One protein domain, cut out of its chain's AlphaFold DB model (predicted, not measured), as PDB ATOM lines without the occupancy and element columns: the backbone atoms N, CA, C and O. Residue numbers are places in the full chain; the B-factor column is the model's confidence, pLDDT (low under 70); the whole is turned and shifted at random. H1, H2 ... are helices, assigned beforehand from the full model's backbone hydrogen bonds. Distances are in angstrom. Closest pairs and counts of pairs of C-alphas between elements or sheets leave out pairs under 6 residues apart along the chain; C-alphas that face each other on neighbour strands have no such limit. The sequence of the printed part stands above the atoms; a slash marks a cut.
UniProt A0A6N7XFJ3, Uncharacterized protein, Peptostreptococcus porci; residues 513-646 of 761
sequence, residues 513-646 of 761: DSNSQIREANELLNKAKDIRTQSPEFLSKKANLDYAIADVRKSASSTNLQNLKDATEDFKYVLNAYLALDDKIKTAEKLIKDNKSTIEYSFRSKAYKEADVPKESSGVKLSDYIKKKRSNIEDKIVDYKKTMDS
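AT A GLANCE: This is residues 513 to 646 of the 761 residues of an uncharacterized protein of Peptostreptococcus porci (UniProt A0A6N7XFJ3). A long rod is built along one helix, H3: H1 and H2 pack on its first part as a three-helix bundle, H6 folds back along its last part, and short H4 and H5 lie at the far end. The printed part has 134 residues, with six named helices, H1 to H6 in order, and no named strand: all helix. It is extended, radius of gyration of the C-alphas 23.3 A, spanning 74 by 28 by 21 A.

IN THESE COORDINATES: H3, residues 558 to 594, measures 52.8 A from C-alpha 558 at (49.684, 37.218, -1.909). H1 is residues 513 to 527, H2 536 to 554, H4 596 to 604, H5 606 to 609. H6, residues 622 to 646, 36.3 A, ends at (16.469, 35.045, -10.387).

HOW THE PARTS SIT: H1, H2 and H3 form an up and down bundle, each running against the one before; C-alphas 548 and 564 of H2 and H3 are closest, 4.9 A. H3 touches H6 with residues 578 to 592 alone, C-alphas 585 and 637 closest, 6.0 A. Every O i to N i+4 pair is within hydrogen-bond range in H1, H2, H3, H4 and H6; H5 is too short.

THE WHOLE: The printed part has no cut. The link H5 to H6 is long; pLDDT is under 70 at residues 513 to 518 and 597 to 626.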
ATOM      1  N   ASP A 513      47.144  35.684   8.572       45.31
ATOM      2  CA  ASP A 513      46.062  36.355   7.846       45.31
ATOM      3  C   ASP A 513      45.228  35.358   7.017       45.31
ATOM      4  O   ASP A 513      44.002  35.407   7.014       45.31
ATOM      5  N   SER A 514      45.871  34.346   6.423       45.66
ATOM      6  CA  SER A 514      45.235  33.350   5.548       45.66
ATOM      7  C   SER A 514      44.222  32.461   6.270       45.66
ATOM      8  O   SER A 514      43.123  32.240   5.772       45.66
ATOM      9  N   ASN A 515      44.558  31.961   7.465       51.72
ATOM     10  CA  ASN A 515      43.641  31.116   8.239       51.72
ATOM     11  C   ASN A 515      42.476  31.920   8.835       51.72
ATOM     12  O   ASN A 515      41.376  31.384   8.969       51.72
ATOM     13  N   SER A 516      42.698  33.201   9.147       57.09
ATOM     14  CA  SER A 516      41.637  34.126   9.556       57.09
ATOM     15  C   SER A 516      40.673  34.408   8.394       57.09
ATOM     16  O   SER A 516      39.464  34.236   8.540       57.09
ATOM     17  N   GLN A 517      41.206  34.711   7.206       62.66
ATOM     18  CA  GLN A 517      40.428  34.962   5.986       62.66
ATOM     19  C   GLN A 517      39.654  33.718   5.521       62.66
ATOM     20  O   GLN A 517      38.467  33.802   5.212       62.66
ATOM     21  N   ILE A 518      40.277  32.532   5.552       67.50
ATOM     22  CA  ILE A 518      39.592  31.261   5.264       67.50
ATOM     23  C   ILE A 518      38.476  31.012   6.285       67.50
ATOM     24  O   ILE A 518      37.412  30.506   5.918       67.50
ATOM     25  N   ARG A 519      38.689  31.334   7.564       70.31
ATOM     26  CA  ARG A 519      37.667  31.161   8.600       70.31
ATOM     27  C   ARG A 519      36.467  32.079   8.367       70.31
ATOM     28  O   ARG A 519      35.348  31.570   8.368       70.31
ATOM     29  N   GLU A 520      36.683  33.369   8.106       76.06
ATOM     30  CA  GLU A 520      35.601  34.317   7.786       76.06
ATOM     31  C   GLU A 520      34.803  33.855   6.553       76.06
ATOM     32  O   GLU A 520      33.571  33.793   6.590       76.06
ATOM     33  N   ALA A 521      35.493  33.426   5.494       76.44
ATOM     34  CA  ALA A 521      34.866  32.915   4.278       76.44
ATOM     35  C   ALA A 521      33.997  31.663   4.533       76.44
ATOM     36  O   ALA A 521      32.856  31.578   4.072       76.44
ATOM     37  N   ASN A 522      34.490  30.704   5.330       75.88
ATOM     38  CA  ASN A 522      33.723  29.506   5.694       75.88
ATOM     39  C   ASN A 522      32.517  29.827   6.595       75.88
ATOM     40  O   ASN A 522      31.486  29.158   6.506       75.88
ATOM     41  N   GLU A 523      32.604  30.846   7.453       80.31
ATOM     42  CA  GLU A 523      31.465  31.299   8.259       80.31
ATOM     43  C   GLU A 523      30.335  31.865   7.384       80.31
ATOM     44  O   GLU A 523      29.163  31.573   7.635       80.31
ATOM     45  N   LEU A 524      30.661  32.603   6.317       79.19
ATOM     46  CA  LEU A 524      29.668  33.094   5.353       79.19
ATOM     47  C   LEU A 524      29.017  31.954   4.559       79.19
ATOM     48  O   LEU A 524      27.792  31.926   4.420       79.19
ATOM     49  N   LEU A 525      29.799  30.974   4.095       84.75
ATOM     50  CA  LEU A 525      29.262  29.791   3.407       84.75
ATOM     51  C   LEU A 525      28.338  28.965   4.305       84.75
ATOM     52  O   LEU A 525      27.295  28.491   3.853       84.75
ATOM     53  N   ASN A 526      28.681  28.842   5.590       83.19
ATOM     54  CA  ASN A 526      27.832  28.178   6.573       83.19
ATOM     55  C   ASN A 526      26.513  28.928   6.795       83.19
ATOM     56  O   ASN A 526      25.461  28.290   6.817       83.19
ATOM     57  N   LYS A 527      26.535  30.265   6.891       82.75
ATOM     58  CA  LYS A 527      25.307  31.082   6.959       82.75
ATOM     59  C   LYS A 527      24.421  30.900   5.721       82.75
ATOM     60  O   LYS A 527      23.201  30.922   5.835       82.75
ATOM     61  N   ALA A 528      25.026  30.666   4.559       86.19
ATOM     62  CA  ALA A 528      24.326  30.441   3.299       86.19
ATOM     63  C   ALA A 528      23.938  28.973   3.031       86.19
ATOM     64  O   ALA A 528      23.422  28.667   1.953       86.19
ATOM     65  N   LYS A 529      24.203  28.040   3.957       85.31
ATOM     66  CA  LYS A 529      24.045  26.595   3.715       85.31
ATOM     67  C   LYS A 529      22.598  26.179   3.450       85.31
ATOM     68  O   LYS A 529      22.360  25.331   2.593       85.31
ATOM     69  N   ASP A 530      21.654  26.785   4.162       80.12
ATOM     70  CA  ASP A 530      20.230  26.443   4.081       80.12
ATOM     71  C   ASP A 530      19.449  27.332   3.097       80.12
ATOM     72  O   ASP A 530      18.252  27.125   2.885       80.12
ATOM     73  N   ILE A 531      20.123  28.297   2.461       84.81
ATOM     74  CA  ILE A 531      19.523  29.173   1.455       84.81
ATOM     75  C   ILE A 531      19.345  28.390   0.153       84.81
ATOM     76  O   ILE A 531      20.305  27.887  -0.433       84.81
ATOM     77  N   ARG A 532      18.097  28.301  -0.312       81.38
ATOM     78  CA  ARG A 532      17.717  27.651  -1.571       81.38
ATOM     79  C   ARG A 532      17.257  28.724  -2.553       81.38
ATOM     80  O   ARG A 532      16.089  29.083  -2.543       81.38
ATOM     81  N   THR A 533      18.184  29.227  -3.364       83.62
ATOM     82  CA  THR A 533      17.932  30.209  -4.433       83.62
ATOM     83  C   THR A 533      18.449  29.675  -5.768       83.62
ATOM     84  O   THR A 533      19.411  28.903  -5.796       83.62
ATOM     85  N   GLN A 534      17.809  30.078  -6.867       85.62
ATOM     86  CA  GLN A 534      18.278  29.831  -8.236       85.62
ATOM     87  C   GLN A 534      19.032  31.031  -8.831       85.62
ATOM     88  O   GLN A 534      19.401  30.987 -10.003       85.62
ATOM     89  N   SER A 535      19.278  32.082  -8.040       87.94
ATOM     90  CA  SER A 535      19.904  33.310  -8.525       87.94
ATOM     91  C   SER A 535      21.278  33.016  -9.136       87.94
ATOM     92  O   SER A 535      22.172  32.534  -8.427       87.94
ATOM     93  N   PRO A 536      21.483  33.353 -10.423       87.75
ATOM     94  CA  PRO A 536      22.776  33.176 -11.070       87.75
ATOM     95  C   PRO A 536      23.892  33.960 -10.377       87.75
ATOM     96  O   PRO A 536      24.983  33.428 -10.197       87.75
ATOM     97  N   GLU A 537      23.615  35.181  -9.916       89.31
ATOM     98  CA  GLU A 537      24.596  36.013  -9.211       89.31
ATOM     99  C   GLU A 537      24.946  35.437  -7.830       89.31
ATOM    100  O   GLU A 537      26.125  35.309  -7.501       89.31
ATOM    101  N   PHE A 538      23.959  35.009  -7.031       91.31
ATOM    102  CA  PHE A 538      24.217  34.394  -5.723       91.31
ATOM    103  C   PHE A 538      25.065  33.127  -5.850       91.31
ATOM    104  O   PHE A 538      26.048  32.948  -5.127       91.31
ATOM    105  N   LEU A 539      24.681  32.242  -6.774       91.12
ATOM    106  CA  LEU A 539      25.360  30.970  -7.006       91.12
ATOM    107  C   LEU A 539      26.767  31.185  -7.571       91.12
ATOM    108  O   LEU A 539      27.698  30.519  -7.125       91.12
ATOM    109  N   SER A 540      26.931  32.146  -8.483       90.44
ATOM    110  CA  SER A 540      28.230  32.536  -9.037       90.44
ATOM    111  C   SER A 540      29.169  33.061  -7.952       90.44
ATOM    112  O   SER A 540      30.277  32.552  -7.793       90.44
ATOM    113  N   LYS A 541      28.724  34.014  -7.122       92.56
ATOM    114  CA  LYS A 541      29.557  34.569  -6.042       92.56
ATOM    115  C   LYS A 541      29.887  33.532  -4.967       92.56
ATOM    116  O   LYS A 541      31.017  33.509  -4.483       92.56
ATOM    117  N   LYS A 542      28.952  32.631  -4.649       91.25
ATOM    118  CA  LYS A 542      29.200  31.491  -3.755       91.25
ATOM    119  C   LYS A 542      30.272  30.555  -4.317       91.25
ATOM    120  O   LYS A 542      31.219  30.227  -3.612       91.25
ATOM    121  N   ALA A 543      30.149  30.176  -5.590       87.81
ATOM    122  CA  ALA A 543      31.111  29.312  -6.264       87.81
ATOM    123  C   ALA A 543      32.499  29.966  -6.374       87.81
ATOM    124  O   ALA A 543      33.506  29.295  -6.158       87.81
ATOM    125  N   ASN A 544      32.563  31.274  -6.640       90.56
ATOM    126  CA  ASN A 544      33.817  32.028  -6.660       90.56
ATOM    127  C   ASN A 544      34.493  32.044  -5.282       90.56
ATOM    128  O   ASN A 544      35.710  31.892  -5.202       90.56
ATOM    129  N   LEU A 545      33.718  32.175  -4.199       88.88
ATOM    130  CA  LEU A 545      34.242  32.084  -2.837       88.88
ATOM    131  C   LEU A 545      34.761  30.673  -2.517       88.88
ATOM    132  O   LEU A 545      35.872  30.535  -2.009       88.88
ATOM    133  N   ASP A 546      33.999  29.630  -2.861       83.62
ATOM    134  CA  ASP A 546      34.422  28.230  -2.716       83.62
ATOM    135  C   ASP A 546      35.732  27.953  -3.480       83.62
ATOM    136  O   ASP A 546      36.650  27.313  -2.955       83.62
ATOM    137  N   TYR A 547      35.848  28.481  -4.703       84.00
ATOM    138  CA  TYR A 547      37.044  28.362  -5.534       84.00
ATOM    139  C   TYR A 547      38.243  29.101  -4.930       84.00
ATOM    140  O   TYR A 547      39.319  28.519  -4.804       84.00
ATOM    141  N   ALA A 548      38.060  30.344  -4.479       81.38
ATOM    142  CA  ALA A 548      39.129  31.126  -3.865       81.38
ATOM    143  C   ALA A 548      39.640  30.486  -2.560       81.38
ATOM    144  O   ALA A 548      40.847  30.453  -2.314       81.38
ATOM    145  N   ILE A 549      38.750  29.892  -1.752       76.19
ATOM    146  CA  ILE A 549      39.141  29.096  -0.576       76.19
ATOM    147  C   ILE A 549      39.990  27.895  -1.005       76.19
ATOM    148  O   ILE A 549      41.010  27.606  -0.375       76.19
ATOM    149  N   ALA A 550      39.575  27.173  -2.049       74.81
ATOM    150  CA  ALA A 550      40.315  26.020  -2.549       74.81
ATOM    151  C   ALA A 550      41.705  26.414  -3.074       74.81
ATOM    152  O   ALA A 550      42.670  25.698  -2.817       74.81
ATOM    153  N   ASP A 551      41.831  27.552  -3.752       77.62
ATOM    154  CA  ASP A 551      43.101  28.025  -4.299       77.62
ATOM    155  C   ASP A 551      44.063  28.548  -3.230       77.62
ATOM    156  O   ASP A 551      45.243  28.196  -3.268       77.62
ATOM    157  N   VAL A 552      43.582  29.267  -2.210       73.19
ATOM    158  CA  VAL A 552      44.421  29.625  -1.049       73.19
ATOM    159  C   VAL A 552      44.867  28.378  -0.284       73.19
ATOM    160  O   VAL A 552      46.009  28.312   0.169       73.19
ATOM    161  N   ARG A 553      44.008  27.352  -0.179       71.12
ATOM    162  CA  ARG A 553      44.378  26.058   0.425       71.12
ATOM    163  C   ARG A 553      45.450  25.313  -0.373       71.12
ATOM    164  O   ARG A 553      46.221  24.574   0.231       71.12
ATOM    165  N   LYS A 554      45.502  25.484  -1.700       73.06
ATOM    166  CA  LYS A 554      46.567  24.926  -2.553       73.06
ATOM    167  C   LYS A 554      47.859  25.739  -2.461       73.06
ATOM    168  O   LYS A 554      48.936  25.155  -2.451       73.06
ATOM    169  N   SER A 555      47.761  27.068  -2.435       73.88
ATOM    170  CA  SER A 555      48.901  27.983  -2.332       73.88
ATOM    171  C   SER A 555      48.459  29.331  -1.760       73.88
ATOM    172  O   SER A 555      47.688  30.058  -2.387       73.88
ATOM    173  N   ALA A 556      48.980  29.698  -0.590       70.50
ATOM    174  CA  ALA A 556      48.677  30.960   0.088       70.50
ATOM    175  C   ALA A 556      49.546  32.126  -0.430       70.50
ATOM    176  O   ALA A 556      50.174  32.844   0.348       70.50
ATOM    177  N   SER A 557      49.617  32.300  -1.754       74.44
ATOM    178  CA  SER A 557      50.306  33.442  -2.368       74.44
ATOM    179  C   SER A 557      49.578  34.757  -2.059       74.44
ATOM    180  O   SER A 557      48.370  34.764  -1.816       74.44
ATOM    181  N   SER A 558      50.288  35.889  -2.103       70.19
ATOM    182  CA  SER A 558      49.684  37.218  -1.909       70.19
ATOM    183  C   SER A 558      48.531  37.481  -2.884       70.19
ATOM    184  O   SER A 558      47.498  38.007  -2.482       70.19
ATOM    185  N   THR A 559      48.663  37.041  -4.137       76.06
ATOM    186  CA  THR A 559      47.600  37.107  -5.151       76.06
ATOM    187  C   THR A 559      46.388  36.255  -4.775       76.06
ATOM    188  O   THR A 559      45.263  36.736  -4.849       76.06
ATOM    189  N   ASN A 560      46.587  35.012  -4.321       73.56
ATOM    190  CA  ASN A 560      45.475  34.133  -3.946       73.56
ATOM    191  C   ASN A 560      44.755  34.633  -2.687       73.56
ATOM    192  O   ASN A 560      43.531  34.546  -2.606       73.56
ATOM    193  N   LEU A 561      45.493  35.189  -1.723       75.25
ATOM    194  CA  LEU A 561      44.920  35.796  -0.520       75.25
ATOM    195  C   LEU A 561      44.114  37.055  -0.840       75.25
ATOM    196  O   LEU A 561      43.026  37.228  -0.293       75.25
ATOM    197  N   GLN A 562      44.594  37.889  -1.766       79.19
ATOM    198  CA  GLN A 562      43.829  39.037  -2.249       79.19
ATOM    199  C   GLN A 562      42.553  38.590  -2.979       79.19
ATOM    200  O   GLN A 562      41.475  39.079  -2.659       79.19
ATOM    201  N   ASN A 563      42.636  37.580  -3.851       82.88
ATOM    202  CA  ASN A 563      41.465  37.017  -4.533       82.88
ATOM    203  C   ASN A 563      40.436  36.426  -3.549       82.88
ATOM    204  O   ASN A 563      39.231  36.574  -3.752       82.88
ATOM    205  N   LEU A 564      40.886  35.768  -2.470       85.25
ATOM    206  CA  LEU A 564      40.008  35.278  -1.402       85.25
ATOM    207  C   LEU A 564      39.336  36.428  -0.658       85.25
ATOM    208  O   LEU A 564      38.142  36.335  -0.369       85.25
ATOM    209  N   LYS A 565      40.070  37.499  -0.356       86.31
ATOM    210  CA  LYS A 565      39.510  38.684   0.293       86.31
ATOM    211  C   LYS A 565      38.436  39.336  -0.583       86.31
ATOM    212  O   LYS A 565      37.321  39.536  -0.107       86.31
ATOM    213  N   ASP A 566      38.726  39.548  -1.865       86.75
ATOM    214  CA  ASP A 566      37.794  40.155  -2.820       86.75
ATOM    215  C   ASP A 566      36.536  39.286  -3.001       86.75
ATOM    216  O   ASP A 566      35.411  39.781  -2.925       86.75
ATOM    217  N   ALA A 567      36.700  37.962  -3.141       88.75
ATOM    218  CA  ALA A 567      35.578  37.023  -3.224       88.75
ATOM    219  C   ALA A 567      34.748  36.970  -1.928       88.75
ATOM    220  O   ALA A 567      33.524  36.815  -1.977       88.75
ATOM    221  N   THR A 568      35.399  37.105  -0.766       86.81
ATOM    222  CA  THR A 568      34.741  37.144   0.549       86.81
ATOM    223  C   THR A 568      33.884  38.396   0.680       86.81
ATOM    224  O   THR A 568      32.719  38.290   1.064       86.81
ATOM    225  N   GLU A 569      34.415  39.568   0.327       87.25
ATOM    226  CA  GLU A 569      33.681  40.837   0.365       87.25
ATOM    227  C   GLU A 569      32.493  40.836  -0.612       87.25
ATOM    228  O   GLU A 569      31.373  41.193  -0.229       87.25
ATOM    229  N   ASP A 570      32.693  40.337  -1.833       86.62
ATOM    230  CA  ASP A 570      31.640  40.238  -2.845       86.62
ATOM    231  C   ASP A 570      30.500  39.301  -2.419       86.62
ATOM    232  O   ASP A 570      29.319  39.652  -2.538       86.62
ATOM    233  N   PHE A 571      30.823  38.113  -1.894       92.50
ATOM    234  CA  PHE A 571      29.802  37.174  -1.428       92.50
ATOM    235  C   PHE A 571      29.095  37.683  -0.169       92.50
ATOM    236  O   PHE A 571      27.874  37.570  -0.068       92.50
ATOM    237  N   LYS A 572      29.832  38.294   0.768       89.62
ATOM    238  CA  LYS A 572      29.272  38.917   1.978       89.62
ATOM    239  C   LYS A 572      28.237  39.976   1.627       89.62
ATOM    240  O   LYS A 572      27.171  40.010   2.241       89.62
ATOM    241  N   TYR A 573      28.521  40.807   0.625       83.69
ATOM    242  CA  TYR A 573      27.592  41.827   0.155       83.69
ATOM    243  C   TYR A 573      26.291  41.206  -0.376       83.69
ATOM    244  O   TYR A 573      25.201  41.568   0.068       83.69
ATOM    245  N   VAL A 574      26.400  40.237  -1.291       86.69
ATOM    246  CA  VAL A 574      25.234  39.578  -1.906       86.69
ATOM    247  C   VAL A 574      24.419  38.790  -0.874       86.69
ATOM    248  O   VAL A 574      23.189  38.852  -0.884       86.69
ATOM    249  N   LEU A 575      25.084  38.106   0.059       88.81
ATOM    250  CA  LEU A 575      24.440  37.367   1.144       88.81
ATOM    251  C   LEU A 575      23.671  38.292   2.092       88.81
ATOM    252  O   LEU A 575      22.535  37.989   2.447       88.81
ATOM    253  N   ASN A 576      24.261  39.421   2.485       86.56
ATOM    254  CA  ASN A 576      23.597  40.373   3.372       86.56
ATOM    255  C   ASN A 576      22.380  41.021   2.702       86.56
ATOM    256  O   ASN A 576      21.331  41.114   3.334       86.56
ATOM    257  N   ALA A 577      22.490  41.400   1.425       82.88
ATOM    258  CA  ALA A 577      21.360  41.929   0.660       82.88
ATOM    259  C   ALA A 577      20.220  40.899   0.547       82.88
ATOM    260  O   ALA A 577      19.054  41.231   0.758       82.88
ATOM    261  N   TYR A 578      20.553  39.628   0.294       88.06
ATOM    262  CA  TYR A 578      19.575  38.538   0.252       88.06
ATOM    263  C   TYR A 578      18.875  38.338   1.605       88.06
ATOM    264  O   TYR A 578      17.651  38.255   1.663       88.06
ATOM    265  N   LEU A 579      19.641  38.273   2.699       87.31
ATOM    266  CA  LEU A 579      19.104  38.056   4.047       87.31
ATOM    267  C   LEU A 579      18.241  39.225   4.531       87.31
ATOM    268  O   LEU A 579      17.221  38.992   5.175       87.31
ATOM    269  N   ALA A 580      18.620  40.465   4.211       82.94
ATOM    270  CA  ALA A 580      17.820  41.644   4.531       82.94
ATOM    271  C   ALA A 580      16.451  41.597   3.833       82.94
ATOM    272  O   ALA A 580      15.424  41.857   4.458       82.94
ATOM    273  N   LEU A 581      16.420  41.205   2.556       82.75
ATOM    274  CA  LEU A 581      15.176  41.069   1.802       82.75
ATOM    275  C   LEU A 581      14.309  39.900   2.310       82.75
ATOM    276  O   LEU A 581      13.097  40.055   2.464       82.75
ATOM    277  N   ASP A 582      14.929  38.762   2.644       86.44
ATOM    278  CA  ASP A 582      14.266  37.588   3.234       86.44
ATOM    279  C   ASP A 582      13.593  37.917   4.580       86.44
ATOM    280  O   ASP A 582      12.456  37.514   4.837       86.44
ATOM    281  N   ASP A 583      14.258  38.695   5.439       85.12
ATOM    282  CA  ASP A 583      13.706  39.121   6.730       85.12
ATOM    283  C   ASP A 583      12.484  40.044   6.572       85.12
ATOM    284  O   ASP A 583      11.467  39.875   7.259       85.12
ATOM    285  N   LYS A 584      12.517  40.960   5.596       79.81
ATOM    286  CA  LYS A 584      11.368  41.820   5.267       79.81
ATOM    287  C   LYS A 584      10.179  41.014   4.752       79.81
ATOM    288  O   LYS A 584       9.054  41.221   5.211       79.81
ATOM    289  N   ILE A 585      10.415  40.050   3.859       84.06
ATOM    290  CA  ILE A 585       9.369  39.140   3.370       84.06
ATOM    291  C   ILE A 585       8.745  38.373   4.536       84.06
ATOM    292  O   ILE A 585       7.522  38.355   4.676       84.06
ATOM    293  N   LYS A 586       9.564  37.798   5.425       86.00
ATOM    294  CA  LYS A 586       9.072  37.083   6.613       86.00
ATOM    295  C   LYS A 586       8.261  37.988   7.535       86.00
ATOM    296  O   LYS A 586       7.239  37.555   8.072       86.00
ATOM    297  N   THR A 587       8.679  39.239   7.709       83.12
ATOM    298  CA  THR A 587       7.953  40.242   8.500       83.12
ATOM    299  C   THR A 587       6.586  40.546   7.880       83.12
ATOM    300  O   THR A 587       5.581  40.545   8.595       83.12
ATOM    301  N   ALA A 588       6.519  40.734   6.560       80.06
ATOM    302  CA  ALA A 588       5.272  40.967   5.835       80.06
ATOM    303  C   ALA A 588       4.314  39.761   5.919       80.06
ATOM    304  O   ALA A 588       3.139  39.912   6.263       80.06
ATOM    305  N   GLU A 589       4.821  38.547   5.688       83.06
ATOM    306  CA  GLU A 589       4.045  37.304   5.796       83.06
ATOM    307  C   GLU A 589       3.507  37.086   7.211       83.06
ATOM    308  O   GLU A 589       2.349  36.696   7.399       83.06
ATOM    309  N   LYS A 590       4.335  37.367   8.222       85.38
ATOM    310  CA  LYS A 590       3.937  37.302   9.625       85.38
ATOM    311  C   LYS A 590       2.841  38.316   9.939       85.38
ATOM    312  O   LYS A 590       1.855  37.940  10.563       85.38
ATOM    313  N   LEU A 591       2.954  39.559   9.464       80.19
ATOM    314  CA  LEU A 591       1.935  40.591   9.673       80.19
ATOM    315  C   LEU A 591       0.571  40.178   9.096       80.19
ATOM    316  O   LEU A 591      -0.448  40.323   9.775       80.19
ATOM    317  N   ILE A 592       0.547  39.633   7.875       78.88
ATOM    318  CA  ILE A 592      -0.681  39.120   7.245       78.88
ATOM    319  C   ILE A 592      -1.249  37.949   8.055       78.88
ATOM    320  O   ILE A 592      -2.454  37.884   8.311       78.88
ATOM    321  N   LYS A 593      -0.383  37.019   8.474       83.06
ATOM    322  CA  LYS A 593      -0.771  35.821   9.222       83.06
ATOM    323  C   LYS A 593      -1.350  36.152  10.597       83.06
ATOM    324  O   LYS A 593      -2.402  35.616  10.945       83.06
ATOM    325  N   ASP A 594      -0.689  37.021  11.354       79.19
ATOM    326  CA  ASP A 594      -1.066  37.371  12.727       79.19
ATOM    327  C   ASP A 594      -2.396  38.145  12.763       79.19
ATOM    328  O   ASP A 594      -3.182  37.986  13.694       79.19
ATOM    329  N   ASN A 595      -2.713  38.893  11.698       71.25
ATOM    330  CA  ASN A 595      -3.949  39.675  11.581       71.25
ATOM    331  C   ASN A 595      -5.046  38.994  10.750       71.25
ATOM    332  O   ASN A 595      -6.073  39.603  10.439       71.25
ATOM    333  N   LYS A 596      -4.875  37.711  10.409       72.94
ATOM    334  CA  LYS A 596      -5.839  36.947   9.605       72.94
ATOM    335  C   LYS A 596      -7.243  36.931  10.219       72.94
ATOM    336  O   LYS A 596      -8.222  37.055   9.491       72.94
ATOM    337  N   SER A 597      -7.359  36.812  11.541       65.06
ATOM    338  CA  SER A 597      -8.650  36.807  12.248       65.06
ATOM    339  C   SER A 597      -9.357  38.166  12.194       65.06
ATOM    340  O   SER A 597     -10.568  38.210  11.988       65.06
ATOM    341  N   THR A 598      -8.613  39.268  12.318       62.88
ATOM    342  CA  THR A 598      -9.116  40.644  12.177       62.88
ATOM    343  C   THR A 598      -9.621  40.905  10.755       62.88
ATOM    344  O   THR A 598     -10.725  41.419  10.567       62.88
ATOM    345  N   ILE A 599      -8.869  40.447   9.750       61.69
ATOM    346  CA  ILE A 599      -9.239  40.512   8.328       61.69
ATOM    347  C   ILE A 599     -10.487  39.656   8.038       61.69
ATOM    348  O   ILE A 599     -11.411  40.094   7.361       61.69
ATOM    349  N   GLU A 600     -10.562  38.435   8.572       62.78
ATOM    350  CA  GLU A 600     -11.739  37.576   8.395       62.78
ATOM    351  C   GLU A 600     -12.976  38.114   9.128       62.78
ATOM    352  O   GLU A 600     -14.096  37.957   8.638       62.78
ATOM    353  N   TYR A 601     -12.796  38.764  10.279       60.75
ATOM    354  CA  TYR A 601     -13.878  39.395  11.032       60.75
ATOM    355  C   TYR A 601     -14.494  40.571  10.264       60.75
ATOM    356  O   TYR A 601     -15.723  40.638  10.142       60.75
ATOM    357  N   SER A 602     -13.674  41.452   9.678       57.75
ATOM    358  CA  SER A 602     -14.163  42.566   8.852       57.75
ATOM    359  C   SER A 602     -14.943  42.069   7.626       57.75
ATOM    360  O   SER A 602     -16.018  42.585   7.330       57.75
ATOM    361  N   PHE A 603     -14.492  40.986   6.980       56.09
ATOM    362  CA  PHE A 603     -15.212  40.353   5.866       56.09
ATOM    363  C   PHE A 603     -16.481  39.604   6.266       56.09
ATOM    364  O   PHE A 603     -17.281  39.252   5.398       56.09
ATOM    365  N   ARG A 604     -16.699  39.327   7.552       52.25
ATOM    366  CA  ARG A 604     -17.932  38.693   8.035       52.25
ATOM    367  C   ARG A 604     -18.948  39.729   8.514       52.25
ATOM    368  O   ARG A 604     -20.129  39.563   8.212       52.25
ATOM    369  N   SER A 605     -18.505  40.802   9.169       52.84
ATOM    370  CA  SER A 605     -19.370  41.856   9.710       52.84
ATOM    371  C   SER A 605     -20.133  42.623   8.623       52.84
ATOM    372  O   SER A 605     -19.543  43.156   7.685       52.84
ATOM    373  N   LYS A 606     -21.462  42.707   8.763       52.62
ATOM    374  CA  LYS A 606     -22.333  43.448   7.837       52.62
ATOM    375  C   LYS A 606     -22.137  44.967   7.950       52.62
ATOM    376  O   LYS A 606     -22.058  45.633   6.926       52.62
ATOM    377  N   ALA A 607     -21.944  45.480   9.168       49.22
ATOM    378  CA  ALA A 607     -21.719  46.906   9.430       49.22
ATOM    379  C   ALA A 607     -20.480  47.460   8.702       49.22
ATOM    380  O   ALA A 607     -20.503  48.576   8.198       49.22
ATOM    381  N   TYR A 608     -19.418  46.656   8.582       50.66
ATOM    382  CA  TYR A 608     -18.170  47.069   7.925       50.66
ATOM    383  C   TYR A 608     -18.132  46.770   6.417       50.66
ATOM    384  O   TYR A 608     -17.303  47.331   5.706       50.66
ATOM    385  N   LYS A 609     -19.035  45.921   5.905       51.91
ATOM    386  CA  LYS A 609     -19.221  45.690   4.456       51.91
ATOM    387  C   LYS A 609     -19.890  46.862   3.745       51.91
ATOM    388  O   LYS A 609     -19.746  46.995   2.534       51.91
ATOM    389  N   GLU A 610     -20.664  47.646   4.486       52.66
ATOM    390  CA  GLU A 610     -21.486  48.744   3.967       52.66
ATOM    391  C   GLU A 610     -20.894  50.127   4.302       52.66
ATOM    392  O   GLU A 610     -21.428  51.140   3.860       52.66
ATOM    393  N   ALA A 611     -19.786  50.176   5.053       48.47
ATOM    394  CA  ALA A 611     -19.079  51.405   5.399       48.47
ATOM    395  C   ALA A 611     -18.057  51.789   4.309       48.47
ATOM    396  O   ALA A 611     -17.130  51.024   4.022       48.47
ATOM    397  N   ASP A 612     -18.217  52.977   3.727       51.06
ATOM    398  CA  ASP A 612     -17.290  53.545   2.741       51.06
ATOM    399  C   ASP A 612     -16.072  54.184   3.427       51.06
ATOM    400  O   ASP A 612     -16.196  54.792   4.494       51.06
ATOM    401  N   VAL A 613     -14.888  54.059   2.817       49.03
ATOM    402  CA  VAL A 613     -13.664  54.728   3.296       49.03
ATOM    403  C   VAL A 613     -13.556  56.097   2.630       49.03
ATOM    404  O   VAL A 613     -13.417  56.162   1.407       49.03
ATOM    405  N   PRO A 614     -13.583  57.208   3.380       45.66
ATOM    406  CA  PRO A 614     -13.458  58.513   2.761       45.66
ATOM    407  C   PRO A 614     -11.983  58.839   2.476       45.66
ATOM    408  O   PRO A 614     -11.224  59.156   3.388       45.66
ATOM    409  N   LYS A 615     -11.591  58.796   1.195       42.41
ATOM    410  CA  LYS A 615     -11.011  59.955   0.492       42.41
ATOM    411  C   LYS A 615     -10.869  59.733  -1.018       42.41
ATOM    412  O   LYS A 615     -10.418  58.683  -1.460       42.41
ATOM    413  N   GLU A 616     -11.254  60.800  -1.718       39.16
ATOM    414  CA  GLU A 616     -10.958  61.214  -3.093       39.16
ATOM    415  C   GLU A 616     -11.215  60.143  -4.183       39.16
ATOM    416  O   GLU A 616     -10.445  59.215  -4.402       39.16
ATOM    417  N   SER A 617     -12.367  60.314  -4.847       39.88
ATOM    418  CA  SER A 617     -12.787  59.781  -6.159       39.88
ATOM    419  C   SER A 617     -13.206  58.315  -6.357       39.88
ATOM    420  O   SER A 617     -13.559  57.981  -7.485       39.88
ATOM    421  N   SER A 618     -13.281  57.434  -5.344       46.19
ATOM    422  CA  SER A 618     -13.586  56.011  -5.650       46.19
ATOM    423  C   SER A 618     -14.669  55.264  -4.860       46.19
ATOM    424  O   SER A 618     -14.955  54.130  -5.235       46.19
ATOM    425  N   GLY A 619     -15.330  55.843  -3.846       51.44
ATOM    426  CA  GLY A 619     -16.504  55.202  -3.206       51.44
ATOM    427  C   GLY A 619     -16.276  53.737  -2.788       51.44
ATOM    428  O   GLY A 619     -17.153  52.889  -2.952       51.44
ATOM    429  N   VAL A 620     -15.054  53.408  -2.350       52.88
ATOM    430  CA  VAL A 620     -14.641  52.020  -2.121       52.88
ATOM    431  C   VAL A 620     -15.046  51.586  -0.717       52.88
ATOM    432  O   VAL A 620     -14.688  52.218   0.280       52.88
ATOM    433  N   LYS A 621     -15.734  50.445  -0.642       59.47
ATOM    434  CA  LYS A 621     -16.089  49.778   0.614       59.47
ATOM    435  C   LYS A 621     -14.839  49.451   1.425       59.47
ATOM    436  O   LYS A 621     -13.854  48.945   0.882       59.47
ATOM    437  N   LEU A 622     -14.902  49.620   2.744       58.75
ATOM    438  CA  LEU A 622     -13.803  49.309   3.665       58.75
ATOM    439  C   LEU A 622     -13.277  47.875   3.515       58.75
ATOM    440  O   LEU A 622     -12.068  47.646   3.563       58.75
ATOM    441  N   SER A 623     -14.161  46.910   3.249       59.78
ATOM    442  CA  SER A 623     -13.751  45.535   2.959       59.78
ATOM    443  C   SER A 623     -12.863  45.434   1.718       59.78
ATOM    444  O   SER A 623     -11.892  44.685   1.713       59.78
ATOM    445  N   ASP A 624     -13.170  46.179   0.665       65.88
ATOM    446  CA  ASP A 624     -12.424  46.102  -0.590       65.88
ATOM    447  C   ASP A 624     -11.119  46.903  -0.502       65.88
ATOM    448  O   ASP A 624     -10.100  46.477  -1.043       65.88
ATOM    449  N   TYR A 625     -11.095  47.966   0.306       66.75
ATOM    450  CA  TYR A 625      -9.876  48.686   0.669       66.75
ATOM    451  C   TYR A 625      -8.870  47.798   1.424       66.75
ATOM    452  O   TYR A 625      -7.698  47.725   1.046       66.75
ATOM    453  N   ILE A 626      -9.323  47.051   2.441       66.38
ATOM    454  CA  ILE A 626      -8.470  46.124   3.209       66.38
ATOM    455  C   ILE A 626      -7.966  44.977   2.322       66.38
ATOM    456  O   ILE A 626      -6.784  44.630   2.388       66.38
ATOM    457  N   LYS A 627      -8.825  44.412   1.455       73.94
ATOM    458  CA  LYS A 627      -8.402  43.401   0.465       73.94
ATOM    459  C   LYS A 627      -7.324  43.946  -0.459       73.94
ATOM    460  O   LYS A 627      -6.331  43.264  -0.669       73.94
ATOM    461  N   LYS A 628      -7.503  45.164  -0.977       78.75
ATOM    462  CA  LYS A 628      -6.552  45.799  -1.894       78.75
ATOM    463  C   LYS A 628      -5.194  46.023  -1.229       78.75
ATOM    464  O   LYS A 628      -4.180  45.648  -1.801       78.75
ATOM    465  N   LYS A 629      -5.155  46.557  -0.002       77.50
ATOM    466  CA  LYS A 629      -3.891  46.760   0.733       77.50
ATOM    467  C   LYS A 629      -3.173  45.445   1.044       77.50
ATOM    468  O   LYS A 629      -1.962  45.371   0.881       77.50
ATOM    469  N   ARG A 630      -3.917  44.397   1.416       79.12
ATOM    470  CA  ARG A 630      -3.361  43.049   1.592       79.12
ATOM    471  C   ARG A 630      -2.812  42.482   0.279       79.12
ATOM    472  O   ARG A 630      -1.680  42.014   0.276       79.12
ATOM    473  N   SER A 631      -3.591  42.547  -0.805       82.12
ATOM    474  CA  SER A 631      -3.181  42.061  -2.130       82.12
ATOM    475  C   SER A 631      -1.887  42.731  -2.568       82.12
ATOM    476  O   SER A 631      -0.952  42.036  -2.923       82.12
ATOM    477  N   ASN A 632      -1.768  44.053  -2.407       81.00
ATOM    478  CA  ASN A 632      -0.546  44.780  -2.750       81.00
ATOM    479  C   ASN A 632       0.701  44.241  -2.020       81.00
ATOM    480  O   ASN A 632       1.778  44.202  -2.607       81.00
ATOM    481  N   ILE A 633       0.574  43.831  -0.751       79.88
ATOM    482  CA  ILE A 633       1.679  43.216   0.003       79.88
ATOM    483  C   ILE A 633       1.955  41.798  -0.508       79.88
ATOM    484  O   ILE A 633       3.113  41.440  -0.698       79.88
ATOM    485  N   GLU A 634       0.916  40.990  -0.728       83.00
ATOM    486  CA  GLU A 634       1.048  39.617  -1.240       83.00
ATOM    487  C   GLU A 634       1.700  39.596  -2.630       83.00
ATOM    488  O   GLU A 634       2.641  38.832  -2.851       83.00
ATOM    489  N   ASP A 635       1.280  40.491  -3.522       85.81
ATOM    490  CA  ASP A 635       1.839  40.669  -4.862       85.81
ATOM    491  C   ASP A 635       3.317  41.086  -4.782       85.81
ATOM    492  O   ASP A 635       4.174  40.491  -5.436       85.81
ATOM    493  N   LYS A 636       3.658  42.029  -3.891       83.69
ATOM    494  CA  LYS A 636       5.053  42.452  -3.679       83.69
ATOM    495  C   LYS A 636       5.928  41.363  -3.058       83.69
ATOM    496  O   LYS A 636       7.092  41.248  -3.430       83.69
ATOM    497  N   ILE A 637       5.391  40.531  -2.162       83.50
ATOM    498  CA  ILE A 637       6.101  39.354  -1.636       83.50
ATOM    499  C   ILE A 637       6.430  38.382  -2.773       83.50
ATOM    500  O   ILE A 637       7.545  37.862  -2.830       83.50
ATOM    501  N   VAL A 638       5.474  38.122  -3.668       85.75
ATOM    502  CA  VAL A 638       5.681  37.237  -4.823       85.75
ATOM    503  C   VAL A 638       6.760  37.801  -5.746       85.75
ATOM    504  O   VAL A 638       7.679  37.064  -6.112       85.75
ATOM    505  N   ASP A 639       6.702  39.096  -6.056       83.19
ATOM    506  CA  ASP A 639       7.719  39.773  -6.865       83.19
ATOM    507  C   ASP A 639       9.107  39.681  -6.223       83.19
ATOM    508  O   ASP A 639      10.073  39.314  -6.889       83.19
ATOM    509  N   TYR A 640       9.224  39.936  -4.918       83.75
ATOM    510  CA  TYR A 640      10.512  39.887  -4.226       83.75
ATOM    511  C   TYR A 640      11.081  38.473  -4.142       83.75
ATOM    512  O   TYR A 640      12.277  38.298  -4.359       83.75
ATOM    513  N   LYS A 641      10.249  37.448  -3.914       85.12
ATOM    514  CA  LYS A 641      10.695  36.045  -3.977       85.12
ATOM    515  C   LYS A 641      11.199  35.682  -5.369       85.12
ATOM    516  O   LYS A 641      12.262  35.086  -5.500       85.12
ATOM    517  N   LYS A 642      10.483  36.103  -6.415       85.50
ATOM    518  CA  LYS A 642      10.907  35.896  -7.804       85.50
ATOM    519  C   LYS A 642      12.239  36.589  -8.094       85.50
ATOM    520  O   LYS A 642      13.111  35.986  -8.718       85.50
ATOM    521  N   THR A 643      12.422  37.818  -7.615       83.94
ATOM    522  CA  THR A 643      13.697  38.541  -7.704       83.94
ATOM    523  C   THR A 643      14.805  37.803  -6.949       83.94
ATOM    524  O   THR A 643      15.861  37.556  -7.526       83.94
ATOM    525  N   MET A 644      14.561  37.361  -5.710       83.88
ATOM    526  CA  MET A 644      15.508  36.577  -4.903       83.88
ATOM    527  C   MET A 644      15.927  35.265  -5.569       83.88
ATOM    528  O   MET A 644      17.060  34.823  -5.378       83.88
ATOM    529  N   ASP A 645      15.044  34.656  -6.357       84.56
ATOM    530  CA  ASP A 645      15.322  33.415  -7.076       84.56
ATOM    531  C   ASP A 645      16.008  33.625  -8.431       84.56
ATOM    532  O   ASP A 645      16.523  32.659  -8.982       84.56
ATOM    533  N   SER A 646      16.043  34.840  -8.990       85.38
ATOM    534  CA  SER A 646      16.469  35.045 -10.387       85.38
ATOM    535  C   SER A 646      17.390  36.240 -10.643       85.38
ATOM    536  O   SER A 646      17.702  36.523 -11.800       85.38
TER     537      SER A 646